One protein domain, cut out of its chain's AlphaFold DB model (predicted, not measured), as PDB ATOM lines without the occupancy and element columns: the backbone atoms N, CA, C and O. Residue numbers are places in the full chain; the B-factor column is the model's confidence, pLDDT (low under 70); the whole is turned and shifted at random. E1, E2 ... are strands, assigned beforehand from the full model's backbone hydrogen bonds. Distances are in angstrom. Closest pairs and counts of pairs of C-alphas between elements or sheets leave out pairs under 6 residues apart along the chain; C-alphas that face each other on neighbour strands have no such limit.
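This is residues 3 to 150 of the 526 residues of the protein "T1SS secreted agglutinin RTX" of Psychrobacter sp. JCM 18903 (UniProt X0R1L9). Two sheets stand partly face to face, their strands running roughly the same line: a twisted, curled sheet of five strands, E1, E10, E9, E2 and E5, bends round a smaller sheet of three, E4, E3 and E8, as a loose sandwich. The small hairpin E6 and E7 lies beside E2, and the long loop of residues 116 to 135 extends the body at one end. The printed part has 148 residues with ten named strands, E1 to E10 in order along the chain, and no named helix; the class is all strand, though under half of the residues, 61, are in named elements. The larger sheet, order E1, E10, E9, E2, E5, is mixed, and the other two are antiparallel. The whole is compact, with a radius of gyration of the C-alphas of 16.9 A, yet elongated, spanning 60 by 34 by 20 A.

The largest sheet runs, strand beside strand, E1, residues 3 to 6; E10, residues 136 to 149; E9, residues 105 to 115; E2, residues 31 to 37; and E5, residues 65 to 68. E1 and E5 are its edge strands. From edge to edge the strands' lines turn by 83 degrees and the way across the sheet turns by 80 degrees. E10 bends by 58 degrees at residue 139, and its pairing is staggered: residues 136 to 146 pair with E9 and residues 146 to 149 with E1. E9 and E10 form an antiparallel hairpin, with N 110 and O 142 within hydrogen-bond range at 2.9 A. E1 is parallel to E10, with N 147 and O 3 at 2.8 A. E2 is antiparallel to E9, with N 113 and O 33 at 2.8 A, and to E5, with N 34 and O 68 at 2.8 A. The second sheet has E3, residues 44 to 48, as its inner strand between E4, residues 56 to 59, and E8, residues 92 to 96. E3 and E4 form a hairpin, with N 58 and O 45 at 2.8 A; E3 and E8 are antiparallel, with N 46 and O 94 at 2.8 A. Residues 11 to 12 pair with residues 94 to 95 of E8, antiparallel. E4 and E5 are near each other, with 5 pairs of C-alphas within 10 A. E1 and E8 are only just apart, their closest C-alphas 8.5 A from each other. E6, residues 70 to 72, and E7, residues 78 to 81, form a hairpin, with N 71 and O 80 at 2.8 A. The closest C-alphas of E2 and E6 are those of Gly 33 and Ala 70, 4.5 A apart, and of E7 and E10 those of Gly 80 and Ile 136, 6.5 A apart.

E10 is the longest strand, 37.4 A from first to last C-alpha, ending at C-alpha 149, (34.681, -12.904, -9.092). E9 is 29.2 A long and E2 20.4 A. E8 is 13.8 A and E3 13.3 A, while E1 and E4 are 10.2 A each. E5 is 10.1 A, E7 8.2 A and E6 6.8 A. E1 begins at C-alpha 3, (37.616, -2.800, -10.892), and E2 at C-alpha 31, (19.704, 17.489, -23.255).

The two C-alphas farthest apart are those of Thr 128 and Pro 150, at 60.4 A. The printed part has no cut. The links E1 to E2 and E9 to E10 are long, with 24 and 20 residues. The mean pLDDT of the printed part is 81.9; residues 16 to 29, 86 to 88 and 118 to 135 are under 70.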
ATOM      1  N   VAL A   3      38.307  -2.545 -12.159       90.69
ATOM      2  CA  VAL A   3      37.616  -2.800 -10.892       90.69
ATOM      3  C   VAL A   3      37.401  -4.289 -10.759       90.69
ATOM      4  O   VAL A   3      37.066  -4.933 -11.743       90.69
ATOM      5  N   THR A   4      37.552  -4.801  -9.546       91.38
ATOM      6  CA  THR A   4      37.166  -6.166  -9.203       91.38
ATOM      7  C   THR A   4      35.956  -6.112  -8.284       91.38
ATOM      8  O   THR A   4      35.955  -5.334  -7.321       91.38
ATOM      9  N   ARG A   5      34.928  -6.904  -8.587       92.19
ATOM     10  CA  ARG A   5      33.751  -7.111  -7.736       92.19
ATOM     11  C   ARG A   5      33.302  -8.549  -7.775       92.19
ATOM     12  O   ARG A   5      33.587  -9.228  -8.746       92.19
ATOM     13  N   THR A   6      32.580  -8.981  -6.752       91.44
ATOM     14  CA  THR A   6      31.845 -10.239  -6.841       91.44
ATOM     15  C   THR A   6      30.682 -10.090  -7.811       91.44
ATOM     16  O   THR A   6      30.195  -8.977  -8.046       91.44
ATOM     17  N   GLU A   7      30.228 -11.202  -8.375       89.69
ATOM     18  CA  GLU A   7      29.012 -11.201  -9.180       89.69
ATOM     19  C   GLU A   7      27.835 -10.540  -8.449       89.69
ATOM     20  O   GLU A   7      27.755 -10.517  -7.216       89.69
ATOM     21  N   ASN A   8      26.939  -9.934  -9.231       90.25
ATOM     22  CA  ASN A   8      25.752  -9.233  -8.742       90.25
ATOM     23  C   ASN A   8      26.024  -7.990  -7.842       90.25
ATOM     24  O   ASN A   8      25.072  -7.353  -7.373       90.25
ATOM     25  N   GLU A   9      27.282  -7.565  -7.638       94.38
ATOM     26  CA  GLU A   9      27.623  -6.314  -6.939       94.38
ATOM     27  C   GLU A   9      27.752  -5.107  -7.879       94.38
ATOM     28  O   GLU A   9      28.409  -5.150  -8.921       94.38
ATOM     29  N   PHE A  10      27.182  -3.968  -7.468       93.81
ATOM     30  CA  PHE A  10      27.278  -2.720  -8.225       93.81
ATOM     31  C   PHE A  10      28.648  -2.040  -8.109       93.81
ATOM     32  O   PHE A  10      29.170  -1.785  -7.022       93.81
ATOM     33  N   VAL A  11      29.165  -1.607  -9.258       92.38
ATOM     34  CA  VAL A  11      30.285  -0.674  -9.394       92.38
ATOM     35  C   VAL A  11      29.769   0.678  -9.843       92.38
ATOM     36  O   VAL A  11      29.296   0.816 -10.969       92.38
ATOM     37  N   ALA A  12      29.936   1.696  -9.001       91.69
ATOM     38  CA  ALA A  12      29.710   3.079  -9.402       91.69
ATOM     39  C   ALA A  12      30.767   3.523 -10.425       91.69
ATOM     40  O   ALA A  12      31.975   3.408 -10.190       91.69
ATOM     41  N   LEU A  13      30.312   4.062 -11.553       86.88
ATOM     42  CA  LEU A  13      31.179   4.540 -12.622       86.88
ATOM     43  C   LEU A  13      31.570   6.005 -12.383       86.88
ATOM     44  O   LEU A  13      30.709   6.836 -12.078       86.88
ATOM     45  N   PRO A  14      32.857   6.369 -12.536       74.44
ATOM     46  CA  PRO A  14      33.317   7.728 -12.291       74.44
ATOM     47  C   PRO A  14      32.957   8.646 -13.467       74.44
ATOM     48  O   PRO A  14      33.779   8.903 -14.343       74.44
ATOM     49  N   ILE A  15      31.735   9.173 -13.477       71.50
ATOM     50  CA  ILE A  15      31.327  10.216 -14.424       71.50
ATOM     51  C   ILE A  15      31.744  11.560 -13.834       71.50
ATOM     52  O   ILE A  15      31.177  12.022 -12.846       71.50
ATOM     53  N   LYS A  16      32.774  12.178 -14.414       63.53
ATOM     54  CA  LYS A  16      33.198  13.535 -14.055       63.53
ATOM     55  C   LYS A  16      32.857  14.471 -15.197       63.53
ATOM     56  O   LYS A  16      33.629  14.562 -16.144       63.53
ATOM     57  N   THR A  17      31.725  15.158 -15.104       60.12
ATOM     58  CA  THR A  17      31.360  16.197 -16.072       60.12
ATOM     59  C   THR A  17      30.766  17.390 -15.338       60.12
ATOM     60  O   THR A  17      29.972  17.242 -14.408       60.12
ATOM     61  N   THR A  18      31.198  18.590 -15.711       54.31
ATOM     62  CA  THR A  18      30.645  19.836 -15.180       54.31
ATOM     63  C   THR A  18      29.462  20.195 -16.069       54.31
ATOM     64  O   THR A  18      29.666  20.587 -17.211       54.31
ATOM     65  N   PHE A  19      28.233  20.038 -15.574       59.34
ATOM     66  CA  PHE A  19      26.994  20.368 -16.300       59.34
ATOM     67  C   PHE A  19      26.767  21.894 -16.403       59.34
ATOM     68  O   PHE A  19      25.646  22.363 -16.257       59.34
ATOM     69  N   GLY A  20      27.851  22.665 -16.549       48.09
ATOM     70  CA  GLY A  20      27.919  24.105 -16.281       48.09
ATOM     71  C   GLY A  20      26.920  24.958 -17.063       48.09
ATOM     72  O   GLY A  20      26.431  25.919 -16.479       48.09
ATOM     73  N   ASP A  21      26.571  24.559 -18.293       50.72
ATOM     74  CA  ASP A  21      25.572  25.235 -19.144       50.72
ATOM     75  C   ASP A  21      24.237  24.467 -19.301       50.72
ATOM     76  O   ASP A  21      23.216  25.058 -19.637       50.72
ATOM     77  N   LEU A  22      24.150  23.199 -18.864       54.44
ATOM     78  CA  LEU A  22      22.962  22.331 -19.030       54.44
ATOM     79  C   LEU A  22      21.716  22.779 -18.217       54.44
ATOM     80  O   LEU A  22      20.671  22.120 -18.250       54.44
ATOM     81  N   VAL A  23      21.790  23.877 -17.453       54.12
ATOM     82  CA  VAL A  23      20.732  24.358 -16.539       54.12
ATOM     83  C   VAL A  23      20.057  25.628 -17.084       54.12
ATOM     84  O   VAL A  23      20.190  26.716 -16.529       54.12
ATOM     85  N   GLY A  24      19.284  25.483 -18.164       51.75
ATOM     86  CA  GLY A  24      18.522  26.572 -18.799       51.75
ATOM     87  C   GLY A  24      17.053  26.720 -18.345       51.75
ATOM     88  O   GLY A  24      16.402  25.776 -17.881       51.75
ATOM     89  N   GLY A  25      16.494  27.929 -18.506       52.62
ATOM     90  CA  GLY A  25      15.070  28.245 -18.302       52.62
ATOM     91  C   GLY A  25      14.135  27.591 -19.337       52.62
ATOM     92  O   GLY A  25      14.570  27.071 -20.360       52.62
ATOM     93  N   THR A  26      12.826  27.571 -19.060       53.72
ATOM     94  CA  THR A  26      11.801  26.845 -19.841       53.72
ATOM     95  C   THR A  26      11.737  27.285 -21.311       53.72
ATOM     96  O   THR A  26      11.085  28.276 -21.627       53.72
ATOM     97  N   GLY A  27      12.391  26.523 -22.194       53.12
ATOM     98  CA  GLY A  27      12.363  26.696 -23.653       53.12
ATOM     99  C   GLY A  27      13.619  26.175 -24.364       53.12
ATOM    100  O   GLY A  27      13.490  25.590 -25.436       53.12
ATOM    101  N   ASN A  28      14.780  26.294 -23.706       57.91
ATOM    102  CA  ASN A  28      16.119  26.074 -24.275       57.91
ATOM    103  C   ASN A  28      16.945  25.113 -23.399       57.91
ATOM    104  O   ASN A  28      18.075  25.402 -23.029       57.91
ATOM    105  N   LYS A  29      16.337  24.021 -22.925       67.88
ATOM    106  CA  LYS A  29      17.057  23.084 -22.056       67.88
ATOM    107  C   LYS A  29      17.884  22.146 -22.914       67.88
ATOM    108  O   LYS A  29      17.307  21.324 -23.624       67.88
ATOM    109  N   GLU A  30      19.196  22.271 -22.806       76.94
ATOM    110  CA  GLU A  30      20.138  21.286 -23.307       76.94
ATOM    111  C   GLU A  30      19.779  19.890 -22.776       76.94
ATOM    112  O   GLU A  30      19.327  19.716 -21.631       76.94
ATOM    113  N   THR A  31      19.955  18.882 -23.626       85.00
ATOM    114  CA  THR A  31      19.704  17.489 -23.255       85.00
ATOM    115  C   THR A  31      20.988  16.680 -23.242       85.00
ATOM    116  O   THR A  31      21.983  17.046 -23.859       85.00
ATOM    117  N   TYR A  32      20.974  15.566 -22.518       88.25
ATOM    118  CA  TYR A  32      22.080  14.624 -22.469       88.25
ATOM    119  C   TYR A  32      21.603  13.177 -22.574       88.25
ATOM    120  O   TYR A  32      20.423  12.860 -22.395       88.25
ATOM    121  N   GLY A  33      22.535  12.286 -22.885       92.00
ATOM    122  CA  GLY A  33      22.294  10.856 -22.986       92.00
ATOM    123  C   GLY A  33      23.586  10.065 -22.855       92.00
ATOM    124  O   GLY A  33      24.674  10.569 -23.120       92.00
ATOM    125  N   PHE A  34      23.466   8.809 -22.445       94.06
ATOM    126  CA  PHE A  34      24.587   7.895 -22.310       94.06
ATOM    127  C   PHE A  34      24.483   6.748 -23.302       94.06
ATOM    128  O   PHE A  34      23.410   6.193 -23.542       94.06
ATOM    129  N   VAL A  35      25.640   6.370 -23.832       95.12
ATOM    130  CA  VAL A  35      25.816   5.176 -24.649       95.12
ATOM    131  C   VAL A  35      26.824   4.292 -23.943       95.12
ATOM    132  O   VAL A  35      27.991   4.667 -23.815       95.12
ATOM    133  N   LEU A  36      26.368   3.135 -23.476       95.56
ATOM    134  CA  LEU A  36      27.218   2.123 -22.871       95.56
ATOM    135  C   LEU A  36      27.430   0.994 -23.876       95.56
ATOM    136  O   LEU A  36      26.460   0.533 -24.470       95.56
ATOM    137  N   LYS A  37      28.671   0.552 -24.079       94.50
ATOM    138  CA  LYS A  37      29.013  -0.594 -24.944       94.50
ATOM    139  C   LYS A  37      30.017  -1.503 -24.254       94.50
ATOM    140  O   LYS A  37      30.783  -1.016 -23.427       94.50
ATOM    141  N   GLY A  38      30.067  -2.769 -24.663       93.19
ATOM    142  CA  GLY A  38      31.012  -3.758 -24.129       93.19
ATOM    143  C   GLY A  38      30.542  -4.403 -22.824       93.19
ATOM    144  O   GLY A  38      31.360  -4.912 -22.069       93.19
ATOM    145  N   LEU A  39      29.238  -4.338 -22.541       94.44
ATOM    146  CA  LEU A  39      28.618  -5.010 -21.401       94.44
ATOM    147  C   LEU A  39      28.260  -6.452 -21.785       94.44
ATOM    148  O   LEU A  39      27.909  -6.715 -22.936       94.44
ATOM    149  N   ASN A  40      28.303  -7.374 -20.824       92.06
ATOM    150  CA  ASN A  40      27.789  -8.726 -21.040       92.06
ATOM    151  C   ASN A  40      26.247  -8.698 -21.133       92.06
ATOM    152  O   ASN A  40      25.608  -7.916 -20.420       92.06
ATOM    153  N   PRO A  41      25.626  -9.525 -21.997       90.81
ATOM    154  CA  PRO A  41      24.175  -9.695 -22.007       90.81
ATOM    155  C   PRO A  41      23.644 -10.083 -20.623       90.81
ATOM    156  O   PRO A  41      24.247 -10.903 -19.944       90.81
ATOM    157  N   GLY A  42      22.523  -9.498 -20.202       90.31
ATOM    158  CA  GLY A  42      21.936  -9.735 -18.879       90.31
ATOM    159  C   GLY A  42      22.518  -8.878 -17.748       90.31
ATOM    160  O   GLY A  42      21.880  -8.774 -16.701       90.31
ATOM    161  N   ALA A  43      23.656  -8.200 -17.958       94.06
ATOM    162  CA  ALA A  43      24.191  -7.240 -16.994       94.06
ATOM    163  C   ALA A  43      23.159  -6.149 -16.661       94.06
ATOM    164  O   ALA A  43      22.320  -5.779 -17.490       94.06
ATOM    165  N   ILE A  44      23.229  -5.608 -15.443       96.31
ATOM    166  CA  ILE A  44      22.281  -4.604 -14.957       96.31
ATOM    167  C   ILE A  44      22.980  -3.259 -14.801       96.31
ATOM    168  O   ILE A  44      24.005  -3.142 -14.125       96.31
ATOM    169  N   VAL A  45      22.382  -2.225 -15.389       96.81
ATOM    170  CA  VAL A  45      22.810  -0.832 -15.256       96.81
ATOM    171  C   VAL A  45      21.800  -0.083 -14.399       96.81
ATOM    172  O   VAL A  45      20.624   0.011 -14.747       96.81
ATOM    173  N   GLU A  46      22.259   0.472 -13.285       97.31
ATOM    174  CA  GLU A  46      21.488   1.393 -12.458       97.31
ATOM    175  C   GLU A  46      21.825   2.828 -12.854       97.31
ATOM    176  O   GLU A  46      22.986   3.239 -12.821       97.31
ATOM    177  N   PHE A  47      20.809   3.608 -13.214       95.81
ATOM    178  CA  PHE A  47      20.973   5.002 -13.597       95.81
ATOM    179  C   PHE A  47      20.087   5.922 -12.769       95.81
ATOM    180  O   PHE A  47      18.877   5.724 -12.671       95.81
ATOM    181  N   THR A  48      20.690   6.972 -12.218       92.62
ATOM    182  CA  THR A  48      19.984   8.087 -11.585       92.62
ATOM    183  C   THR A  48      20.234   9.357 -12.400       92.62
ATOM    184  O   THR A  48      21.388   9.797 -12.472       92.62
ATOM    185  N   PRO A  49      19.194   9.968 -12.999       90.12
ATOM    186  CA  PRO A  49      19.329  11.234 -13.713       90.12
ATOM    187  C   PRO A  49      19.865  12.363 -12.825       90.12
ATOM    188  O   PRO A  49      19.603  12.406 -11.621       90.12
ATOM    189  N   ALA A  50      20.556  13.326 -13.435       85.62
ATOM    190  CA  ALA A  50      20.945  14.578 -12.790       85.62
ATOM    191  C   ALA A  50      19.715  15.274 -12.180       85.62
ATOM    192  O   ALA A  50      18.711  15.470 -12.868       85.62
ATOM    193  N   GLY A  51      19.781  15.638 -10.899       81.69
ATOM    194  CA  GLY A  51      18.648  16.236 -10.185       81.69
ATOM    195  C   GLY A  51      17.646  15.273  -9.557       81.69
ATOM    196  O   GLY A  51      16.771  15.710  -8.812       81.69
ATOM    197  N   SER A  52      17.755  13.973  -9.837       85.88
ATOM    198  CA  SER A  52      16.841  12.947  -9.334       85.88
ATOM    199  C   SER A  52      17.414  12.231  -8.108       85.88
ATOM    200  O   SER A  52      18.627  12.081  -7.960       85.88
ATOM    201  N   SER A  53      16.530  11.739  -7.242       86.56
ATOM    202  CA  SER A  53      16.849  10.739  -6.213       86.56
ATOM    203  C   SER A  53      16.395   9.328  -6.598       86.56
ATOM    204  O   SER A  53      16.633   8.386  -5.848       86.56
ATOM    205  N   THR A  54      15.709   9.182  -7.732       91.06
ATOM    206  CA  THR A  54      15.137   7.917  -8.197       91.06
ATOM    207  C   THR A  54      16.068   7.265  -9.207       91.06
ATOM    208  O   THR A  54      16.343   7.848 -10.260       91.06
ATOM    209  N   ALA A  55      16.511   6.049  -8.891       93.88
ATOM    210  CA  ALA A  55      17.275   5.196  -9.786       93.88
ATOM    211  C   ALA A  55      16.349   4.323 -10.649       93.88
ATOM    212  O   ALA A  55      15.266   3.929 -10.221       93.88
ATOM    213  N   THR A  56      16.774   4.023 -11.874       96.75
ATOM    214  CA  THR A  56      16.114   3.089 -12.797       96.75
ATOM    215  C   THR A  56      17.093   1.987 -13.181       96.75
ATOM    216  O   THR A  56      18.263   2.272 -13.440       96.75
ATOM    217  N   LEU A  57      16.614   0.742 -13.216       97.25
ATOM    218  CA  LEU A  57      17.396  -0.421 -13.626       97.25
ATOM    219  C   LEU A  57      17.132  -0.753 -15.093       97.25
ATOM    220  O   LEU A  57      15.981  -0.803 -15.528       97.25
ATOM    221  N   TYR A  58      18.204  -1.017 -15.828       97.12
ATOM    222  CA  TYR A  58      18.179  -1.438 -17.221       97.12
ATOM    223  C   TYR A  58      18.917  -2.766 -17.358       97.12
ATOM    224  O   TYR A  58      20.051  -2.887 -16.896       97.12
ATOM    225  N   THR A  59      18.294  -3.741 -18.015       95.56
ATOM    226  CA  THR A  59      18.943  -5.004 -18.386       95.56
ATOM    227  C   THR A  59      19.562  -4.866 -19.768       95.56
ATOM    228  O   THR A  59      18.900  -4.421 -20.706       95.56
ATOM    229  N   VAL A  60      20.832  -5.238 -19.888       94.75
ATOM    230  CA  VAL A  60      21.574  -5.219 -21.150       94.75
ATOM    231  C   VAL A  60      21.107  -6.373 -22.029       94.75
ATOM    232  O   VAL A  60      20.997  -7.511 -21.574       94.75
ATOM    233  N   ASP A  61      20.832  -6.084 -23.295       91.94
ATOM    234  CA  ASP A  61      20.397  -7.093 -24.255       91.94
ATOM    235  C   ASP A  61      21.579  -7.880 -24.860       91.94
ATOM    236  O   ASP A  61      22.745  -7.710 -24.498       91.94
ATOM    237  N   ALA A  62      21.283  -8.753 -25.823       91.56
ATOM    238  CA  ALA A  62      22.284  -9.580 -26.495       91.56
ATOM    239  C   ALA A  62      23.348  -8.784 -27.283       91.56
ATOM    240  O   ALA A  62      24.360  -9.358 -27.678       91.56
ATOM    241  N   THR A  63      23.137  -7.488 -27.539       91.06
ATOM    242  CA  THR A  63      24.089  -6.641 -28.273       91.06
ATOM    243  C   THR A  63      25.224  -6.124 -27.390       91.06
ATOM    244  O   THR A  63      26.228  -5.635 -27.914       91.06
ATOM    245  N   GLY A  64      25.082  -6.207 -26.061       92.69
ATOM    246  CA  GLY A  64      26.050  -5.646 -25.117       92.69
ATOM    247  C   GLY A  64      26.098  -4.112 -25.125       92.69
ATOM    248  O   GLY A  64      27.084  -3.516 -24.672       92.69
ATOM    249  N   GLN A  65      25.058  -3.469 -25.674       94.50
ATOM    250  CA  GLN A  65      24.891  -2.022 -25.742       94.50
ATOM    251  C   GLN A  65      23.645  -1.577 -24.968       94.50
ATOM    252  O   GLN A  65      22.600  -2.215 -25.015       94.50
ATOM    253  N   LEU A  66      23.744  -0.429 -24.295       96.00
ATOM    254  CA  LEU A  66      22.609   0.241 -23.669       96.00
ATOM    255  C   LEU A  66      22.599   1.732 -24.023       96.00
ATOM    256  O   LEU A  66      23.613   2.422 -23.904       96.00
ATOM    257  N   LEU A  67      21.432   2.226 -24.438       95.81
ATOM    258  CA  LEU A  67      21.172   3.638 -24.705       95.81
ATOM    259  C   LEU A  67      20.275   4.202 -23.602       95.81
ATOM    260  O   LEU A  67      19.135   3.772 -23.444       95.81
ATOM    261  N   ILE A  68      20.772   5.187 -22.858       95.81
ATOM    262  CA  ILE A  68      20.006   5.869 -21.811       95.81
ATOM    263  C   ILE A  68      19.840   7.321 -22.232       95.81
ATOM    264  O   ILE A  68      20.783   8.103 -22.166       95.81
ATOM    265  N   GLY A  69      18.647   7.689 -22.695       92.62
ATOM    266  CA  GLY A  69      18.397   9.060 -23.137       92.62
ATOM    267  C   GLY A  69      19.141   9.470 -24.407       92.62
ATOM    268  O   GLY A  69      19.235  10.657 -24.682       92.62
ATOM    269  N   ALA A  70      19.685   8.508 -25.155       93.50
ATOM    270  CA  ALA A  70      20.322   8.704 -26.452       93.50
ATOM    271  C   ALA A  70      19.552   7.923 -27.527       93.50
ATOM    272  O   ALA A  70      19.007   6.854 -27.254       93.50
ATOM    273  N   THR A  71      19.526   8.436 -28.754       92.62
ATOM    274  CA  THR A  71      18.997   7.730 -29.931       92.62
ATOM    275  C   THR A  71      20.106   7.503 -30.944       92.62
ATOM    276  O   THR A  71      21.013   8.323 -31.069       92.62
ATOM    277  N   GLN A  72      20.048   6.382 -31.655       92.50
ATOM    278  CA  GLN A  72      21.071   5.970 -32.608       92.50
ATOM    279  C   GLN A  72      20.399   5.490 -33.895       92.50
ATOM    280  O   GLN A  72      19.343   4.857 -33.850       92.50
ATOM    281  N   ASN A  73      20.994   5.796 -35.046       89.31
ATOM    282  CA  ASN A  73      20.507   5.318 -36.340       89.31
ATOM    283  C   ASN A  73      21.070   3.926 -36.692       89.31
ATOM    284  O   ASN A  73      21.918   3.375 -35.992       89.31
ATOM    285  N   GLY A  74      20.638   3.370 -37.830       83.81
ATOM    286  CA  GLY A  74      21.071   2.047 -38.297       83.81
ATOM    287  C   GLY A  74      22.562   1.916 -38.644       83.81
ATOM    288  O   GLY A  74      23.041   0.794 -38.776       83.81
ATOM    289  N   SER A  75      23.310   3.020 -38.780       84.75
ATOM    290  CA  SER A  75      24.774   2.995 -38.956       84.75
ATOM    291  C   SER A  75      25.540   3.113 -37.637       84.75
ATOM    292  O   SER A  75      26.769   3.101 -37.626       84.75
ATOM    293  N   GLY A  76      24.824   3.229 -36.522       83.81
ATOM    294  CA  GLY A  76      25.414   3.334 -35.207       83.81
ATOM    295  C   GLY A  76      25.832   4.755 -34.805       83.81
ATOM    296  O   GLY A  76      26.516   4.903 -33.791       83.81
ATOM    297  N   ALA A  77      25.433   5.788 -35.547       88.81
ATOM    298  CA  ALA A  77      25.672   7.181 -35.172       88.81
ATOM    299  C   ALA A  77      24.566   7.694 -34.239       88.81
ATOM    300  O   ALA A  77      23.392   7.381 -34.440       88.81
ATOM    301  N   ILE A  78      24.940   8.482 -33.228       91.69
ATOM    302  CA  ILE A  78      23.986   9.093 -32.294       91.69
ATOM    303  C   ILE A  78      23.265  10.245 -32.995       91.69
ATOM    304  O   ILE A  78      23.902  11.093 -33.612       91.69
ATOM    305  N   THR A  79      21.935  10.236 -32.924       89.94
ATOM    306  CA  THR A  79      21.034  11.154 -33.642       89.94
ATOM    307  C   THR A  79      20.169  12.019 -32.732       89.94
ATOM    308  O   THR A  79      19.436  12.866 -33.231       89.94
ATOM    309  N   GLY A  80      20.257  11.850 -31.412       88.25
ATOM    310  CA  GLY A  80      19.654  12.786 -30.466       88.25
ATOM    311  C   GLY A  80      19.844  12.373 -29.016       88.25
ATOM    312  O   GLY A  80      20.125  11.202 -28.737       88.25
ATOM    313  N   THR A  81      19.630  13.322 -28.110       89.31
ATOM    314  CA  THR A  81      19.552  13.096 -26.663       89.31
ATOM    315  C   THR A  81      18.222  13.587 -26.087       89.31
ATOM    316  O   THR A  81      17.498  14.329 -26.744       89.31
ATOM    317  N   SER A  82      17.833  13.127 -24.892       89.81
ATOM    318  CA  SER A  82      16.496  13.426 -24.344       89.81
ATOM    319  C   SER A  82      16.416  13.678 -22.838       89.81
ATOM    320  O   SER A  82      15.365  14.116 -22.365       89.81
ATOM    321  N   LEU A  83      17.477  13.437 -22.061       89.50
ATOM    322  CA  LEU A  83      17.447  13.697 -20.618       89.50
ATOM    323  C   LEU A  83      17.751  15.157 -20.340       89.50
ATOM    324  O   LEU A  83      18.681  15.719 -20.898       89.50
ATOM    325  N   VAL A  84      17.001  15.756 -19.424       83.38
ATOM    326  CA  VAL A  84      17.168  17.155 -19.028       83.38
ATOM    327  C   VAL A  84      17.851  17.212 -17.665       83.38
ATOM    328  O   VAL A  84      17.473  16.467 -16.758       83.38
ATOM    329  N   ALA A  85      18.841  18.090 -17.491       74.56
ATOM    330  CA  ALA A  85      19.455  18.309 -16.183       74.56
ATOM    331  C   ALA A  85      18.510  19.130 -15.283       74.56
ATOM    332  O   ALA A  85      18.068  20.221 -15.646       74.56
ATOM    333  N   ALA A  86      18.160  18.601 -14.106       66.69
ATOM    334  CA  ALA A  86      17.233  19.245 -13.173       66.69
ATOM    335  C   ALA A  86      17.929  19.639 -11.856       66.69
ATOM    336  O   ALA A  86      17.776  18.984 -10.836       66.69
ATOM    337  N   GLY A  87      18.681  20.738 -11.840       63.09
ATOM    338  CA  GLY A  87      19.369  21.223 -10.632       63.09
ATOM    339  C   GLY A  87      20.857  20.861 -10.581       63.09
ATOM    340  O   GLY A  87      21.436  20.459 -11.581       63.09
ATOM    341  N   GLY A  88      21.501  21.063  -9.425       64.38
ATOM    342  CA  GLY A  88      22.970  21.069  -9.300       64.38
ATOM    343  C   GLY A  88      23.657  19.723  -9.028       64.38
ATOM    344  O   GLY A  88      24.834  19.721  -8.670       64.38
ATOM    345  N   THR A  89      22.958  18.586  -9.119       74.12
ATOM    346  CA  THR A  89      23.550  17.258  -8.864       74.12
ATOM    347  C   THR A  89      23.912  16.537 -10.163       74.12
ATOM    348  O   THR A  89      23.214  16.646 -11.165       74.12
ATOM    349  N   MET A  90      25.009  15.775 -10.139       79.75
ATOM    350  CA  MET A  90      25.479  14.982 -11.283       79.75
ATOM    351  C   MET A  90      24.678  13.675 -11.431       79.75
ATOM    352  O   MET A  90      24.242  13.121 -10.415       79.75
ATOM    353  N   PRO A  91      24.511  13.148 -12.660       87.25
ATOM    354  CA  PRO A  91      23.937  11.829 -12.866       87.25
ATOM    355  C   PRO A  91      24.861  10.749 -12.297       87.25
ATOM    356  O   PRO A  91      26.082  10.916 -12.233       87.25
ATOM    357  N   LYS A  92      24.275   9.618 -11.909       90.69
ATOM    358  CA  LYS A  92      25.006   8.452 -11.397       90.69
ATOM    359  C   LYS A  92      24.710   7.248 -12.274       90.69
ATOM    360  O   LYS A  92      23.547   6.994 -12.574       90.69
ATOM    361  N   ILE A  93      25.754   6.514 -12.649       93.31
ATOM    362  CA  ILE A  93      25.639   5.211 -13.306       93.31
ATOM    363  C   ILE A  93      26.401   4.198 -12.466       93.31
ATOM    364  O   ILE A  93      27.559   4.441 -12.116       93.31
ATOM    365  N   SER A  94      25.769   3.065 -12.200       94.75
ATOM    366  CA  SER A  94      26.412   1.881 -11.645       94.75
ATOM    367  C   SER A  94      26.131   0.676 -12.535       94.75
ATOM    368  O   SER A  94      25.075   0.604 -13.160       94.75
ATOM    369  N   ILE A  95      27.057  -0.277 -12.594       94.75
ATOM    370  CA  ILE A  95      26.897  -1.527 -13.356       94.75
ATOM    371  C   ILE A  95      27.168  -2.733 -12.467       94.75
ATOM    372  O   ILE A  95      28.003  -2.642 -11.570       94.75
ATOM    373  N   LYS A  96      26.497  -3.850 -12.732       94.38
ATOM    374  CA  LYS A  96      26.796  -5.168 -12.159       94.38
ATOM    375  C   LYS A  96      26.592  -6.263 -13.204       94.38
ATOM    376  O   LYS A  96      25.879  -6.035 -14.185       94.38
ATOM    377  N   SER A  97      27.201  -7.430 -12.995       92.44
ATOM    378  CA  SER A  97      26.913  -8.622 -13.801       92.44
ATOM    379  C   SER A  97      25.482  -9.127 -13.569       92.44
ATOM    380  O   SER A  97      24.756  -8.609 -12.709       92.44
ATOM    381  N   ALA A  98      25.059 -10.102 -14.376       89.19
ATOM    382  CA  ALA A  98      23.849 -10.857 -14.083       89.19
ATOM    383  C   ALA A  98      24.022 -11.662 -12.778       89.19
ATOM    384  O   ALA A  98      25.124 -11.796 -12.247       89.19
ATOM    385  N   GLU A  99      22.912 -12.144 -12.225       87.81
ATOM    386  CA  GLU A  99      22.965 -13.105 -11.119       87.81
ATOM    387  C   GLU A  99      23.589 -14.410 -11.630       87.81
ATOM    388  O   GLU A  99      23.228 -14.835 -12.730       87.81
ATOM    389  N   TYR A 100      24.493 -15.017 -10.851       88.81
ATOM    390  CA  TYR A 100      25.181 -16.255 -11.233       88.81
ATOM    391  C   TYR A 100      25.993 -16.108 -12.533       88.81
ATOM    392  O   TYR A 100      25.983 -16.989 -13.393       88.81
ATOM    393  N   ASP A 101      26.627 -14.955 -12.739       88.38
ATOM    394  CA  ASP A 101      27.470 -14.670 -13.901       88.38
ATOM    395  C   ASP A 101      28.725 -13.933 -13.433       88.38
ATOM    396  O   ASP A 101      28.693 -12.746 -13.068       88.38
ATOM    397  N   SER A 102      29.830 -14.672 -13.462       91.00
ATOM    398  CA  SER A 102      31.168 -14.225 -13.091       91.00
ATOM    399  C   SER A 102      32.023 -13.856 -14.297       91.00
ATOM    400  O   SER A 102      33.196 -13.550 -14.152       91.00
ATOM    401  N   LYS A 103      31.451 -13.791 -15.501       90.06
ATOM    402  CA  LYS A 103      32.224 -13.457 -16.693       90.06
ATOM    403  C   LYS A 103      32.738 -12.017 -16.652       90.06
ATOM    404  O   LYS A 103      31.947 -11.066 -16.559       90.06
ATOM    405  N   ASP A 104      34.041 -11.834 -16.868       91.19
ATOM    406  CA  ASP A 104      34.638 -10.505 -16.944       91.19
ATOM    407  C   ASP A 104      34.044  -9.676 -18.095       91.19
ATOM    408  O   ASP A 104      33.692 -10.162 -19.178       91.19
ATOM    409  N   MET A 105      33.976  -8.362 -17.880       90.31
ATOM    410  CA  MET A 105      33.604  -7.379 -18.895       90.31
ATOM    411  C   MET A 105      34.787  -6.451 -19.158       90.31
ATOM    412  O   MET A 105      35.067  -5.519 -18.397       90.31
ATOM    413  N   SER A 106      35.489  -6.685 -20.264       89.94
ATOM    414  CA  SER A 106      36.604  -5.840 -20.696       89.94
ATOM    415  C   SER A 106      36.182  -4.857 -21.790       89.94
ATOM    416  O   SER A 106      35.333  -5.145 -22.629       89.94
ATOM    417  N   GLY A 107      36.785  -3.667 -21.784       90.06
ATOM    418  CA  GLY A 107      36.551  -2.651 -22.808       90.06
ATOM    419  C   GLY A 107      35.182  -1.976 -22.733       90.06
ATOM    420  O   GLY A 107      34.716  -1.459 -23.750       90.06
ATOM    421  N   ILE A 108      34.544  -1.943 -21.557       93.50
ATOM    422  CA  ILE A 108      33.296  -1.202 -21.374       93.50
ATOM    423  C   ILE A 108      33.566   0.278 -21.647       93.50
ATOM    424  O   ILE A 108      34.457   0.887 -21.046       93.50
ATOM    425  N   THR A 109      32.765   0.874 -22.524       93.38
ATOM    426  CA  THR A 109      32.800   2.311 -22.807       93.38
ATOM    427  C   THR A 109      31.510   2.951 -22.332       93.38
ATOM    428  O   THR A 109      30.430   2.437 -22.602       93.38
ATOM    429  N   VAL A 110      31.626   4.067 -21.617       92.62
ATOM    430  CA  VAL A 110      30.497   4.879 -21.155       92.62
ATOM    431  C   VAL A 110      30.688   6.265 -21.733       92.62
ATOM    432  O   VAL A 110      31.522   7.032 -21.251       92.62
ATOM    433  N   SER A 111      29.950   6.558 -22.793       91.88
ATOM    434  CA  SER A 111      30.058   7.812 -23.530       91.88
ATOM    435  C   SER A 111      28.901   8.735 -23.177       91.88
ATOM    436  O   SER A 111      27.743   8.336 -23.306       91.88
ATOM    437  N   LEU A 112      29.217   9.953 -22.737       90.50
ATOM    438  CA  LEU A 112      28.243  11.020 -22.517       90.50
ATOM    439  C   LEU A 112      28.099  11.848 -23.789       90.50
ATOM    440  O   LEU A 112      29.082  12.406 -24.277       90.50
ATOM    441  N   TYR A 113      26.864  11.982 -24.247       89.38
ATOM    442  CA  TYR A 113      26.486  12.892 -25.311       89.38
ATOM    443  C   TYR A 113      25.619  14.016 -24.767       89.38
ATOM    444  O   TYR A 113      24.786  13.777 -23.890       89.38
ATOM    445  N   THR A 114      25.795  15.215 -25.306       84.75
ATOM    446  CA  THR A 114      24.920  16.366 -25.066       84.75
ATOM    447  C   THR A 114      24.414  16.912 -26.389       84.75
ATOM    448  O   THR A 114      25.020  16.695 -27.439       84.75
ATOM    449  N   GLN A 115      23.284  17.597 -26.339       81.88
ATOM    450  CA  GLN A 115      22.708  18.270 -27.487       81.88
ATOM    451  C   GLN A 115      22.188  19.626 -27.038       81.88
ATOM    452  O   GLN A 115      21.284  19.709 -26.197       81.88
ATOM    453  N   ASP A 116      22.759  20.664 -27.633       74.31
ATOM    454  CA  ASP A 116      22.331  22.038 -27.424       74.31
ATOM    455  C   ASP A 116      21.042  22.326 -28.207       74.31
ATOM    456  O   ASP A 116      20.786  21.740 -29.270       74.31
ATOM    457  N   HIS A 117      20.152  23.104 -27.599       73.00
ATOM    458  CA  HIS A 117      18.802  23.412 -28.066       73.00
ATOM    459  C   HIS A 117      18.498  24.918 -28.053       73.00
ATOM    460  O   HIS A 117      17.353  25.288 -28.351       73.00
ATOM    461  N   ASP A 118      19.445  25.772 -27.660       65.44
ATOM    462  CA  ASP A 118      19.270  27.218 -27.718       65.44
ATOM    463  C   ASP A 118      19.500  27.791 -29.131       65.44
ATOM    464  O   ASP A 118      19.632  27.064 -30.115       65.44
ATOM    465  N   ALA A 119      19.373  29.113 -29.257       59.66
ATOM    466  CA  ALA A 119      19.284  29.790 -30.552       59.66
ATOM    467  C   ALA A 119      20.646  30.230 -31.111       59.66
ATOM    468  O   ALA A 119      20.713  30.686 -32.249       59.66
ATOM    469  N   ASP A 120      21.713  30.159 -30.320       62.22
ATOM    470  CA  ASP A 120      23.082  30.486 -30.722       62.22
ATOM    471  C   ASP A 120      23.863  29.273 -31.248       62.22
ATOM    472  O   ASP A 120      24.971  29.428 -31.763       62.22
ATOM    473  N   SER A 121      23.227  28.102 -31.254       56.84
ATOM    474  CA  SER A 121      23.720  26.835 -31.804       56.84
ATOM    475  C   SER A 121      23.681  26.698 -33.345       56.84
ATOM    476  O   SER A 121      23.949  25.621 -33.879       56.84
ATOM    477  N   ASP A 122      23.351  27.753 -34.099       55.16
ATOM    478  CA  ASP A 122      23.085  27.678 -35.546       55.16
ATOM    479  C   ASP A 122      24.282  27.157 -36.383       55.16
ATOM    480  O   ASP A 122      25.281  27.848 -36.596       55.16
ATOM    481  N   LEU A 123      24.134  25.973 -36.998       53.53
ATOM    482  CA  LEU A 123      25.109  25.408 -37.951       53.53
ATOM    483  C   LEU A 123      25.154  26.180 -39.291       53.53
ATOM    484  O   LEU A 123      26.095  26.038 -40.076       53.53
ATOM    485  N   ASN A 124      24.124  26.985 -39.579       55.16
ATOM    486  CA  ASN A 124      24.001  27.750 -40.814       55.16
ATOM    487  C   ASN A 124      23.464  29.164 -40.555       55.16
ATOM    488  O   ASN A 124      22.259  29.387 -40.455       55.16
ATOM    489  N   SER A 125      24.363  30.144 -40.581       55.59
ATOM    490  CA  SER A 125      24.073  31.563 -40.342       55.59
ATOM    491  C   SER A 125      23.190  32.248 -41.404       55.59
ATOM    492  O   SER A 125      23.065  33.471 -41.391       55.59
ATOM    493  N   THR A 126      22.648  31.512 -42.383       55.91
ATOM    494  CA  THR A 126      21.872  32.069 -43.510       55.91
ATOM    495  C   THR A 126      20.387  31.695 -43.515       55.91
ATOM    496  O   THR A 126      19.643  32.207 -44.351       55.91
ATOM    497  N   LEU A 127      19.928  30.851 -42.587       56.47
ATOM    498  CA  LEU A 127      18.513  30.507 -42.425       56.47
ATOM    499  C   LEU A 127      17.906  31.323 -41.269       56.47
ATOM    500  O   LEU A 127      18.527  31.499 -40.231       56.47
ATOM    501  N   THR A 128      16.692  31.853 -41.448       52.69
ATOM    502  CA  THR A 128      15.973  32.615 -40.407       52.69
ATOM    503  C   THR A 128      14.778  31.823 -39.879       52.69
ATOM    504  O   THR A 128      13.902  31.438 -40.653       52.69
ATOM    505  N   GLY A 129      14.723  31.632 -38.562       53.09
ATOM    506  CA  GLY A 129      13.748  30.824 -37.820       53.09
ATOM    507  C   GLY A 129      14.448  30.215 -36.598       53.09
ATOM    508  O   GLY A 129      15.668  30.283 -36.532       53.09
ATOM    509  N   ILE A 130      13.724  29.640 -35.629       47.31
ATOM    510  CA  ILE A 130      14.375  28.839 -34.576       47.31
ATOM    511  C   ILE A 130      14.970  27.611 -35.273       47.31
ATOM    512  O   ILE A 130      14.240  26.653 -35.546       47.31
ATOM    513  N   GLN A 131      16.260  27.642 -35.607       49.03
ATOM    514  CA  GLN A 131      16.977  26.436 -35.991       49.03
ATOM    515  C   GLN A 131      17.251  25.695 -34.682       49.03
ATOM    516  O   GLN A 131      18.256  25.906 -34.022       49.03
ATOM    517  N   LYS A 132      16.302  24.866 -34.234       48.22
ATOM    518  CA  LYS A 132      16.610  23.846 -33.225       48.22
ATOM    519  C   LYS A 132      17.534  22.831 -33.893       48.22
ATOM    520  O   LYS A 132      17.038  21.807 -34.354       48.22
ATOM    521  N   ASP A 133      18.820  23.134 -34.017       54.50
ATOM    522  CA  ASP A 133      19.799  22.192 -34.556       54.50
ATOM    523  C   ASP A 133      20.995  22.099 -33.595       54.50
ATOM    524  O   ASP A 133      21.894  22.926 -33.609       54.50
ATOM    525  N   ALA A 134      20.948  21.216 -32.596       56.06
ATOM    526  CA  ALA A 134      20.951  19.747 -32.683       56.06
ATOM    527  C   ALA A 134      22.318  19.099 -32.945       56.06
ATOM    528  O   ALA A 134      22.359  17.879 -33.127       56.06
ATOM    529  N   SER A 135      23.429  19.845 -32.937       69.06
ATOM    530  CA  SER A 135      24.735  19.181 -32.979       69.06
ATOM    531  C   SER A 135      24.929  18.373 -31.691       69.06
ATOM    532  O   SER A 135      24.828  18.891 -30.581       69.06
ATOM    533  N   ILE A 136      25.080  17.059 -31.851       80.06
ATOM    534  CA  ILE A 136      25.268  16.133 -30.740       80.06
ATOM    535  C   ILE A 136      26.763  16.013 -30.509       80.06
ATOM    536  O   ILE A 136      27.493  15.544 -31.387       80.06
ATOM    537  N   GLU A 137      27.210  16.406 -29.328       82.88
ATOM    538  CA  GLU A 137      28.619  16.396 -28.974       82.88
ATOM    539  C   GLU A 137      28.937  15.226 -28.044       82.88
ATOM    540  O   GLU A 137      28.208  14.943 -27.093       82.88
ATOM    541  N   LEU A 138      30.042  14.528 -28.317       86.69
ATOM    542  CA  LEU A 138      30.628  13.580 -27.375       86.69
ATOM    543  C   LEU A 138      31.455  14.362 -26.353       86.69
ATOM    544  O   LEU A 138      32.573  14.777 -26.644       86.69
ATOM    545  N   ILE A 139      30.932  14.492 -25.139       83.19
ATOM    546  CA  ILE A 139      31.596  15.231 -24.058       83.19
ATOM    547  C   ILE A 139      32.731  14.422 -23.436       83.19
ATOM    548  O   ILE A 139      33.748  14.964 -23.000       83.19
ATOM    549  N   GLY A 140      32.582  13.102 -23.386       84.81
ATOM    550  CA  GLY A 140      33.639  12.245 -22.888       84.81
ATOM    551  C   GLY A 140      33.258  10.781 -22.849       84.81
ATOM    552  O   GLY A 140      32.081  10.418 -22.833       84.81
ATOM    553  N   THR A 141      34.289   9.947 -22.789       88.62
ATOM    554  CA  THR A 141      34.155   8.500 -22.661       88.62
ATOM    555  C   THR A 141      34.969   8.015 -21.476       88.62
ATOM    556  O   THR A 141      36.168   8.285 -21.370       88.62
ATOM    557  N   VAL A 142      34.324   7.257 -20.597       89.31
ATOM    558  CA  VAL A 142      35.000   6.505 -19.541       89.31
ATOM    559  C   VAL A 142      35.195   5.074 -20.023       89.31
ATOM    560  O   VAL A 142      34.240   4.421 -20.434       89.31
ATOM    561  N   ASN A 143      36.434   4.592 -19.947       90.69
ATOM    562  CA  ASN A 143      36.768   3.197 -20.217       90.69
ATOM    563  C   ASN A 143      36.854   2.420 -18.902       90.69
ATOM    564  O   ASN A 143      37.578   2.830 -17.980       90.69
ATOM    565  N   VAL A 144      36.152   1.296 -18.823       90.69
ATOM    566  CA  VAL A 144      36.049   0.445 -17.637       90.69
ATOM    567  C   VAL A 144      36.362  -0.997 -18.025       90.69
ATOM    568  O   VAL A 144      35.877  -1.499 -19.030       90.69
ATOM    569  N   ASN A 145      37.188  -1.655 -17.222       91.88
ATOM    570  CA  ASN A 145      37.334  -3.102 -17.215       91.88
ATOM    571  C   ASN A 145      36.808  -3.577 -15.864       91.88
ATOM    572  O   ASN A 145      37.230  -3.057 -14.825       91.88
ATOM    573  N   LEU A 146      35.876  -4.514 -15.886       91.50
ATOM    574  CA  LEU A 146      35.282  -5.100 -14.701       91.50
ATOM    575  C   LEU A 146      35.673  -6.572 -14.659       91.50
ATOM    576  O   LEU A 146      35.255  -7.332 -15.525       91.50
ATOM    577  N   THR A 147      36.475  -6.924 -13.658       91.81
ATOM    578  CA  THR A 147      36.707  -8.316 -13.285       91.81
ATOM    579  C   THR A 147      35.629  -8.740 -12.300       91.81
ATOM    580  O   THR A 147      35.435  -8.055 -11.286       91.81
ATOM    581  N   VAL A 148      34.922  -9.822 -12.603       91.44
ATOM    582  CA  VAL A 148      33.818 -10.333 -11.795       91.44
ATOM    583  C   VAL A 148      34.273 -11.631 -11.135       91.44
ATOM    584  O   VAL A 148      34.660 -12.571 -11.798       91.44
ATOM    585  N   THR A 149      34.288 -11.686  -9.807       91.38
ATOM    586  CA  THR A 149      34.681 -12.904  -9.092       91.38
ATOM    587  C   THR A 149      33.447 -13.755  -8.780       91.38
ATOM    588  O   THR A 149      32.465 -13.185  -8.286       91.38
ATOM    589  N   PRO A 150      33.504 -15.085  -8.983       92.50
ATOM    590  CA  PRO A 150      32.412 -16.002  -8.648       92.50
ATOM    591  C   PRO A 150      32.048 -15.972  -7.157       92.50
ATOM    592  O   PRO A 150      32.843 -15.530  -6.313       92.50
TER     593      PRO A 150